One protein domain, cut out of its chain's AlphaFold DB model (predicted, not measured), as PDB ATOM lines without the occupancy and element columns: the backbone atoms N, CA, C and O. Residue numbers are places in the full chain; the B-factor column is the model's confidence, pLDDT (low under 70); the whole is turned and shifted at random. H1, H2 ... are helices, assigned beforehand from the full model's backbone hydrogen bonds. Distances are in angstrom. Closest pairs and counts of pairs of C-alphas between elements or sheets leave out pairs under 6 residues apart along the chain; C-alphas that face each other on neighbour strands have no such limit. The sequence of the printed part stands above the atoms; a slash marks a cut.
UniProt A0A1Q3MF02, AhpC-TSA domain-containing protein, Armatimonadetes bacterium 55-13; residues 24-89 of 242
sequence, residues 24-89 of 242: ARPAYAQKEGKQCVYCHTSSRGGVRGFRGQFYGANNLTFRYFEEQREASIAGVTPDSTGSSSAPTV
ATOM      1  N   ALA A  24      17.023 -30.562  36.199       57.91
ATOM      2  CA  ALA A  24      17.337 -31.907  36.669       57.91
ATOM      3  C   ALA A  24      16.162 -32.853  36.350       57.91
ATOM      4  O   ALA A  24      15.498 -33.400  37.229       57.91
ATOM      5  N   ARG A  25      15.849 -32.988  35.059       62.94
ATOM      6  CA  ARG A  25      14.839 -33.902  34.535       62.94
ATOM      7  C   ARG A  25      15.452 -35.309  34.478       62.94
ATOM      8  O   ARG A  25      16.567 -35.448  33.980       62.94
ATOM      9  N   PRO A  26      14.759 -36.363  34.949       63.75
ATOM     10  CA  PRO A  26      15.182 -37.741  34.707       63.75
ATOM     11  C   PRO A  26      15.366 -38.007  33.206       63.75
ATOM     12  O   PRO A  26      14.679 -37.388  32.392       63.75
ATOM     13  N   ALA A  27      16.233 -38.952  32.833       66.44
ATOM     14  CA  ALA A  27      16.579 -39.225  31.432       66.44
ATOM     15  C   ALA A  27      15.351 -39.430  30.518       66.44
ATOM     16  O   ALA A  27      15.327 -38.920  29.400       66.44
ATOM     17  N   TYR A  28      14.289 -40.096  30.998       64.50
ATOM     18  CA  TYR A  28      13.060 -40.231  30.207       64.50
ATOM     19  C   TYR A  28      12.334 -38.882  29.996       64.50
ATOM     20  O   TYR A  28      11.856 -38.619  28.900       64.50
ATOM     21  N   ALA A  29      12.283 -38.000  31.002       66.81
ATOM     22  CA  ALA A  29      11.588 -36.712  30.909       66.81
ATOM     23  C   ALA A  29      12.315 -35.745  29.964       66.81
ATOM     24  O   ALA A  29      11.679 -34.914  29.318       66.81
ATOM     25  N   GLN A  30      13.640 -35.882  29.850       69.62
ATOM     26  CA  GLN A  30      14.431 -35.211  28.818       69.62
ATOM     27  C   GLN A  30      14.116 -35.778  27.428       69.62
ATOM     28  O   GLN A  30      13.854 -35.013  26.507       69.62
ATOM     29  N   LYS A  31      14.074 -37.112  27.291       66.25
ATOM     30  CA  LYS A  31      13.806 -37.797  26.017       66.25
ATOM     31  C   LYS A  31      12.389 -37.553  25.478       66.25
ATOM     32  O   LYS A  31      12.216 -37.455  24.270       66.25
ATOM     33  N   GLU A  32      11.391 -37.456  26.353       66.94
ATOM     34  CA  GLU A  32       9.972 -37.351  25.975       66.94
ATOM     35  C   GLU A  32       9.368 -35.952  26.163       66.94
ATOM     36  O   GLU A  32       8.167 -35.762  25.972       66.94
ATOM     37  N   GLY A  33      10.170 -34.963  26.573       70.19
ATOM     38  CA  GLY A  33       9.707 -33.584  26.760       70.19
ATOM     39  C   GLY A  33       8.639 -33.410  27.850       70.19
ATOM     40  O   GLY A  33       7.884 -32.437  27.820       70.19
ATOM     41  N   LYS A  34       8.542 -34.334  28.815       76.56
ATOM     42  CA  LYS A  34       7.535 -34.279  29.887       76.56
ATOM     43  C   LYS A  34       7.926 -33.261  30.962       76.56
ATOM     44  O   LYS A  34       9.082 -33.180  31.378       76.56
ATOM     45  N   GLN A  35       6.943 -32.499  31.443       81.62
ATOM     46  CA  GLN A  35       7.132 -31.548  32.542       81.62
ATOM     47  C   GLN A  35       7.405 -32.267  33.874       81.62
ATOM     48  O   GLN A  35       6.935 -33.383  34.092       81.62
ATOM     49  N   CYS A  36       8.088 -31.597  34.815       80.75
ATOM     50  CA  CYS A  36       8.388 -32.145  36.147       80.75
ATOM     51  C   CYS A  36       7.139 -32.661  36.884       80.75
ATOM     52  O   CYS A  36       7.214 -33.693  37.550       80.75
ATOM     53  N   VAL A  37       5.987 -31.999  36.704       85.88
ATOM     54  CA  VAL A  37       4.692 -32.383  37.304       85.88
ATOM     55  C   VAL A  37       4.173 -33.755  36.871       85.88
ATOM     56  O   VAL A  37       3.248 -34.278  37.486       85.88
ATOM     57  N   TYR A  38       4.739 -34.345  35.817       85.81
ATOM     58  CA  TYR A  38       4.357 -35.685  35.386       85.81
ATOM     59  C   TYR A  38       4.814 -36.752  36.392       85.81
ATOM     60  O   TYR A  38       4.076 -37.690  36.684       85.81
ATOM     61  N   CYS A  39       6.023 -36.598  36.948       86.69
ATOM     62  CA  CYS A  39       6.578 -37.519  37.950       86.69
ATOM     63  C   CYS A  39       6.516 -36.966  39.377       86.69
ATOM     64  O   CYS A  39       6.583 -37.735  40.338       86.69
ATOM     65  N   HIS A  40       6.431 -35.649  39.528       89.31
ATOM     66  CA  HIS A  40       6.467 -34.971  40.812       89.31
ATOM     67  C   HIS A  40       5.147 -34.286  41.123       89.31
ATOM     68  O   HIS A  40       4.402 -33.863  40.247       89.31
ATOM     69  N   THR A  41       4.915 -34.095  42.412       89.81
ATOM     70  CA  THR A  41       3.745 -33.383  42.924       89.81
ATOM     71  C   THR A  41       3.834 -31.863  42.742       89.81
ATOM     72  O   THR A  41       2.882 -31.149  43.047       89.81
ATOM     73  N   SER A  42       4.949 -31.339  42.217       88.44
ATOM     74  CA  SER A  42       5.125 -29.912  41.941       88.44
ATOM     75  C   SER A  42       5.930 -29.653  40.664       88.44
ATOM     76  O   SER A  42       6.751 -30.471  40.240       88.44
ATOM     77  N   SER A  43       5.733 -28.474  40.069       82.38
ATOM     78  CA  SER A  43       6.467 -28.017  38.879       82.38
ATOM     79  C   SER A  43       7.945 -27.740  39.141       82.38
ATOM     80  O   SER A  43       8.738 -27.722  38.204       82.38
ATOM     81  N   ARG A  44       8.333 -27.601  40.412       81.88
ATOM     82  CA  ARG A  44       9.723 -27.442  40.856       81.88
ATOM     83  C   ARG A  44      10.409 -28.782  41.158       81.88
ATOM     84  O   ARG A  44      11.535 -28.788  41.639       81.88
ATOM     85  N   GLY A  45       9.743 -29.913  40.905       74.69
ATOM     86  CA  GLY A  45      10.212 -31.239  41.316       74.69
ATOM     87  C   GLY A  45       9.812 -31.581  42.757       74.69
ATOM     88  O   GLY A  45       8.787 -31.109  43.253       74.69
ATOM     89  N   GLY A  46      10.593 -32.423  43.438       80.19
ATOM     90  CA  GLY A  46      10.373 -32.772  44.851       80.19
ATOM     91  C   GLY A  46       9.688 -34.125  45.065       80.19
ATOM     92  O   GLY A  46      10.074 -35.120  44.451       80.19
ATOM     93  N   VAL A  47       8.693 -34.192  45.957       87.50
ATOM     94  CA  VAL A  47       7.982 -35.447  46.276       87.50
ATOM     95  C   VAL A  47       7.385 -36.047  45.003       87.50
ATOM     96  O   VAL A  47       6.754 -35.346  44.208       87.50
ATOM     97  N   ARG A  48       7.609 -37.346  44.798       90.00
ATOM     98  CA  ARG A  48       7.129 -38.079  43.622       90.00
ATOM     99  C   ARG A  48       5.644 -38.412  43.764       90.00
ATOM    100  O   ARG A  48       5.238 -38.948  44.796       90.00
ATOM    101  N   GLY A  49       4.870 -38.136  42.715       92.69
ATOM    102  CA  GLY A  49       3.517 -38.679  42.558       92.69
ATOM    103  C   GLY A  49       3.561 -40.165  42.183       92.69
ATOM    104  O   GLY A  49       4.646 -40.731  42.026       92.69
ATOM    105  N   PHE A  50       2.406 -40.804  41.994       93.00
ATOM    106  CA  PHE A  50       2.334 -42.253  41.750       93.00
ATOM    107  C   PHE A  50       3.127 -42.699  40.501       93.00
ATOM    108  O   PHE A  50       3.846 -43.698  40.556       93.00
ATOM    109  N   ARG A  51       3.136 -41.911  39.414       92.19
ATOM    110  CA  ARG A  51       3.983 -42.183  38.230       92.19
ATOM    111  C   ARG A  51       5.469 -42.130  38.548       92.19
ATOM    112  O   ARG A  51       6.231 -43.001  38.145       92.19
ATOM    113  N   GLY A  52       5.895 -41.115  39.300       90.12
ATOM    114  CA  GLY A  52       7.293 -40.970  39.699       90.12
ATOM    115  C   GLY A  52       7.749 -42.078  40.648       90.12
ATOM    116  O   GLY A  52       8.908 -42.498  40.578       90.12
ATOM    117  N   GLN A  53       6.852 -42.551  41.518       89.31
ATOM    118  CA  GLN A  53       7.093 -43.699  42.393       89.31
ATOM    119  C   GLN A  53       7.208 -44.992  41.581       89.31
ATOM    120  O   GLN A  53       8.197 -45.701  41.748       89.31
ATOM    121  N   PHE A  54       6.299 -45.239  40.628       88.69
ATOM    122  CA  PHE A  54       6.408 -46.362  39.689       88.69
ATOM    123  C   PHE A  54       7.741 -46.336  38.938       88.69
ATOM    124  O   PHE A  54       8.494 -47.303  38.952       88.69
ATOM    125  N   TYR A  55       8.069 -45.198  38.328       85.75
ATOM    126  CA  TYR A  55       9.291 -45.030  37.547       85.75
ATOM    127  C   TYR A  55      10.553 -45.295  38.376       85.75
ATOM    128  O   TYR A  55      11.463 -45.991  37.939       85.75
ATOM    129  N   GLY A  56      10.607 -44.753  39.598       81.44
ATOM    130  CA  GLY A  56      11.726 -44.982  40.513       81.44
ATOM    131  C   GLY A  56      11.870 -46.446  40.921       81.44
ATOM    132  O   GLY A  56      12.987 -46.943  41.005       81.44
ATOM    133  N   ALA A  57      10.747 -47.125  41.143       81.00
ATOM    134  CA  ALA A  57      10.717 -48.506  41.598       81.00
ATOM    135  C   ALA A  57      11.040 -49.527  40.489       81.00
ATOM    136  O   ALA A  57      11.590 -50.588  40.775       81.00
ATOM    137  N   ASN A  58      10.763 -49.195  39.225       77.75
ATOM    138  CA  ASN A  58      10.975 -50.078  38.075       77.75
ATOM    139  C   ASN A  58      12.174 -49.639  37.237       77.75
ATOM    140  O   ASN A  58      12.017 -49.342  36.062       77.75
ATOM    141  N   ASN A  59      13.380 -49.562  37.807       77.88
ATOM    142  CA  ASN A  59      14.608 -49.294  37.035       77.88
ATOM    143  C   ASN A  59      14.567 -48.058  36.130       77.88
ATOM    144  O   ASN A  59      15.183 -48.053  35.065       77.88
ATOM    145  N   LEU A  60      13.843 -47.008  36.526       80.12
ATOM    146  CA  LEU A  60      13.707 -45.814  35.696       80.12
ATOM    147  C   LEU A  60      13.093 -46.146  34.320       80.12
ATOM    148  O   LEU A  60      13.481 -45.576  33.296       80.12
ATOM    149  N   THR A  61      12.115 -47.058  34.303       80.81
ATOM    150  CA  THR A  61      11.289 -47.366  33.136       80.81
ATOM    151  C   THR A  61       9.796 -47.305  33.457       80.81
ATOM    152  O   THR A  61       9.360 -47.568  34.575       80.81
ATOM    153  N   PHE A  62       9.008 -46.947  32.444       83.75
ATOM    154  CA  PHE A  62       7.549 -47.077  32.438       83.75
ATOM    155  C   PHE A  62       7.094 -48.371  31.758       83.75
ATOM    156  O   PHE A  62       5.929 -48.505  31.393       83.75
ATOM    157  N   ARG A  63       8.001 -49.336  31.570       79.62
ATOM    158  CA  ARG A  63       7.636 -50.672  31.100       79.62
ATOM    159  C   ARG A  63       6.526 -51.210  32.017       79.62
ATOM    160  O   ARG A  63       6.699 -51.220  33.232       79.62
ATOM    161  N   TYR A  64       5.394 -51.579  31.419       82.12
ATOM    162  CA  TYR A  64       4.152 -52.022  32.079       82.12
ATOM    163  C   TYR A  64       3.358 -50.970  32.847       82.12
ATOM    164  O   TYR A  64       2.360 -51.328  33.470       82.12
ATOM    165  N   PHE A  65       3.742 -49.697  32.826       87.00
ATOM    166  CA  PHE A  65       2.909 -48.658  33.414       87.00
ATOM    167  C   PHE A  65       1.599 -48.540  32.626       87.00
ATOM    168  O   PHE A  65       1.609 -48.220  31.439       87.00
ATOM    169  N   GLU A  66       0.478 -48.769  33.303       89.19
ATOM    170  CA  GLU A  66      -0.860 -48.530  32.767       89.19
ATOM    171  C   GLU A  66      -1.549 -47.504  33.654       89.19
ATOM    172  O   GLU A  66      -1.795 -47.743  34.835       89.19
ATOM    173  N   GLU A  67      -1.846 -46.350  33.071       91.38
ATOM    174  CA  GLU A  67      -2.341 -45.166  33.769       91.38
ATOM    175  C   GLU A  67      -3.553 -45.465  34.660       91.38
ATOM    176  O   GLU A  67      -3.535 -45.185  35.858       91.38
ATOM    177  N   GLN A  68      -4.581 -46.097  34.095       92.12
ATOM    178  CA  GLN A  68      -5.825 -46.394  34.802       92.12
ATOM    179  C   GLN A  68      -5.600 -47.394  35.940       92.12
ATOM    180  O   GLN A  68      -6.115 -47.205  37.043       92.12
ATOM    181  N   ARG A  69      -4.798 -48.433  35.684       91.06
ATOM    182  CA  ARG A  69      -4.447 -49.454  36.674       91.06
ATOM    183  C   ARG A  69      -3.700 -48.835  37.846       91.06
ATOM    184  O   ARG A  69      -4.069 -49.041  38.998       91.06
ATOM    185  N   GLU A  70      -2.649 -48.077  37.558       91.94
ATOM    186  CA  GLU A  70      -1.760 -47.561  38.594       91.94
ATOM    187  C   GLU A  70      -2.369 -46.422  39.397       91.94
ATOM    188  O   GLU A  70      -2.146 -46.346  40.605       91.94
ATOM    189  N   ALA A  71      -3.195 -45.592  38.762       91.94
ATOM    190  CA  ALA A  71      -3.997 -44.605  39.466       91.94
ATOM    191  C   ALA A  71      -4.978 -45.282  40.441       91.94
ATOM    192  O   ALA A  71      -5.040 -44.894  41.607       91.94
ATOM    193  N   SER A  72      -5.659 -46.352  40.004       89.88
ATOM    194  CA  SER A  72      -6.564 -47.145  40.850       89.88
ATOM    195  C   SER A  72      -5.848 -47.736  42.070       89.88
ATOM    196  O   SER A  72      -6.291 -47.538  43.202       89.88
ATOM    197  N   ILE A  73      -4.697 -48.390  41.868       87.31
ATOM    198  CA  ILE A  73      -3.902 -48.976  42.964       87.31
ATOM    199  C   ILE A  73      -3.391 -47.891  43.922       87.31
ATOM    200  O   ILE A  73      -3.328 -48.120  45.126       87.31
ATOM    201  N   ALA A  74      -3.019 -46.716  43.410       90.94
ATOM    202  CA  ALA A  74      -2.546 -45.589  44.216       90.94
ATOM    203  C   ALA A  74      -3.675 -44.777  44.881       90.94
ATOM    204  O   ALA A  74      -3.388 -43.858  45.656       90.94
ATOM    205  N   GLY A  75      -4.943 -45.097  44.598       91.56
ATOM    206  CA  GLY A  75      -6.105 -44.384  45.129       91.56
ATOM    207  C   GLY A  75      -6.247 -42.956  44.591       91.56
ATOM    208  O   GLY A  75      -6.717 -42.067  45.303       91.56
ATOM    209  N   VAL A  76      -5.814 -42.703  43.354       94.25
ATOM    210  CA  VAL A  76      -5.914 -41.390  42.699       94.25
ATOM    211  C   VAL A  76      -6.710 -41.488  41.402       94.25
ATOM    212  O   VAL A  76      -6.889 -42.562  40.832       94.25
ATOM    213  N   THR A  77      -7.196 -40.351  40.910       95.06
ATOM    214  CA  THR A  77      -7.829 -40.289  39.588       95.06
ATOM    215  C   THR A  77      -6.764 -40.430  38.490       95.06
ATOM    216  O   THR A  77      -5.684 -39.835  38.625       95.06
ATOM    217  N   PRO A  78      -7.046 -41.171  37.399       93.88
ATOM    218  CA  PRO A  78      -6.204 -41.166  36.207       93.88
ATOM    219  C   PRO A  78      -5.937 -39.743  35.705       93.88
ATOM    220  O   PRO A  78      -6.744 -38.838  35.909       93.88
ATOM    221  N   ASP A  79      -4.778 -39.537  35.091       91.75
ATOM    222  CA  ASP A  79      -4.299 -38.266  34.536       91.75
ATOM    223  C   ASP A  79      -4.099 -37.142  35.570       91.75
ATOM    224  O   ASP A  79      -3.742 -36.015  35.221       91.75
ATOM    225  N   SER A  80      -4.216 -37.451  36.868       93.00
ATOM    226  CA  SER A  80      -3.903 -36.516  37.952       93.00
ATOM    227  C   SER A  80      -2.454 -36.021  37.866       93.00
ATOM    228  O   SER A  80      -1.518 -36.782  37.600       93.00
ATOM    229  N   THR A  81      -2.249 -34.722  38.094       90.31
ATOM    230  CA  THR A  81      -0.932 -34.062  38.050       90.31
ATOM    231  C   THR A  81      -0.722 -33.171  39.269       90.31
ATOM    232  O   THR A  81      -1.660 -32.840  40.001       90.31
ATOM    233  N   GLY A  82       0.531 -32.793  39.531       88.62
ATOM    234  CA  GLY A  82       0.850 -31.958  40.686       88.62
ATOM    235  C   GLY A  82       0.452 -32.640  41.999       88.62
ATOM    236  O   GLY A  82       0.569 -33.861  42.126       88.62
ATOM    237  N   SER A  83      -0.032 -31.878  42.978       91.25
ATOM    238  CA  SER A  83      -0.386 -32.405  44.305       91.25
ATOM    239  C   SER A  83      -1.449 -33.504  44.256       91.25
ATOM    240  O   SER A  83      -1.393 -34.428  45.060       91.25
ATOM    241  N   SER A  84      -2.357 -33.459  43.275       92.81
ATOM    242  CA  SER A  84      -3.397 -34.480  43.084       92.81
ATOM    243  C   SER A  84      -2.859 -35.849  42.645       92.81
ATOM    244  O   SER A  84      -3.563 -36.843  42.764       92.81
ATOM    245  N   SER A  85      -1.609 -35.914  42.171       93.19
ATOM    246  CA  SER A  85      -0.946 -37.171  41.789       93.19
ATOM    247  C   SER A  85      -0.286 -37.903  42.966       93.19
ATOM    248  O   SER A  85       0.344 -38.947  42.772       93.19
ATOM    249  N   ALA A  86      -0.361 -37.347  44.179       93.62
ATOM    250  CA  ALA A  86       0.146 -38.002  45.379       93.62
ATOM    251  C   ALA A  86      -0.748 -39.207  45.735       93.62
ATOM    252  O   ALA A  86      -1.955 -39.012  45.874       93.62
ATOM    253  N   PRO A  87      -0.193 -40.426  45.906       92.25
ATOM    254  CA  PRO A  87      -0.978 -41.579  46.339       92.25
ATOM    255  C   PRO A  87      -1.726 -41.304  47.645       92.25
ATOM    256  O   PRO A  87      -1.150 -40.764  48.592       92.25
ATOM    257  N   THR A  88      -2.996 -41.698  47.695       92.50
ATOM    258  CA  THR A  88      -3.828 -41.610  48.909       92.50
ATOM    259  C   THR A  88      -3.768 -42.891  49.738       92.50
ATOM    260  O   THR A  88      -4.048 -42.872  50.937       92.50
ATOM    261  N   VAL A  89      -3.331 -43.987  49.118       87.12
ATOM    262  CA  VAL A  89      -2.996 -45.249  49.779       87.12
ATOM    263  C   VAL A  89      -1.507 -45.546  49.641       87.12
ATOM    264  O   VAL A  89      -0.827 -45.014  48.758       87.12
TER     265      VAL A  89
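Overview. This is residues 24 to 89 of the 242 residues of the protein "AhpC-TSA domain-containing protein" of Armatimonadetes bacterium 55-13 (UniProt A0A1Q3MF02). Little regular structure is seen: a rounded body mostly of loops, in which H2 and H3 meet as a corner, with H4 near it and H1 away at one end of the longest axis. The printed part has 66 residues, 25 of them in four named helices, H1 to H4 in order, with no named strand: all helix. It is compact, with a radius of gyration of the C-alphas of 10.8 A and spans of 28 by 24 by 17 A.

Arrangement. H1, residues 27 to 31, is apart from H2, residues 50 to 57, H3, residues 67 to 74, and H4, residues 82 to 85. H2 and H3 touch, about perpendicular at 85 degrees; their closest C-alphas, of Phe 50 and Ala 74, are 6.4 A apart. H2 and H4 are close but not clearly touching, the closest C-alphas, of Phe 50 and Ser 85, 6.0 A apart. Every O i to N i+4 pair is within hydrogen-bond range in H1, H2 and H3; H4 is too short for one.

Along the chain. H1 begins at C-alpha 27 (16.579, -39.225, 31.432) and is 6.2 A long. H2 and H3 are each 10.5 A long. H4, 5.6 A, ends at C-alpha 85 (-0.946, -37.171, 41.789).

Size, cuts and confidence. The C-alphas farthest apart, of Lys 31 and Val 89, are 30.0 A apart. The printed part has no cut. The link from H1 to H2 is long, 18 residues. Residues 24 to 32 have pLDDT under 70.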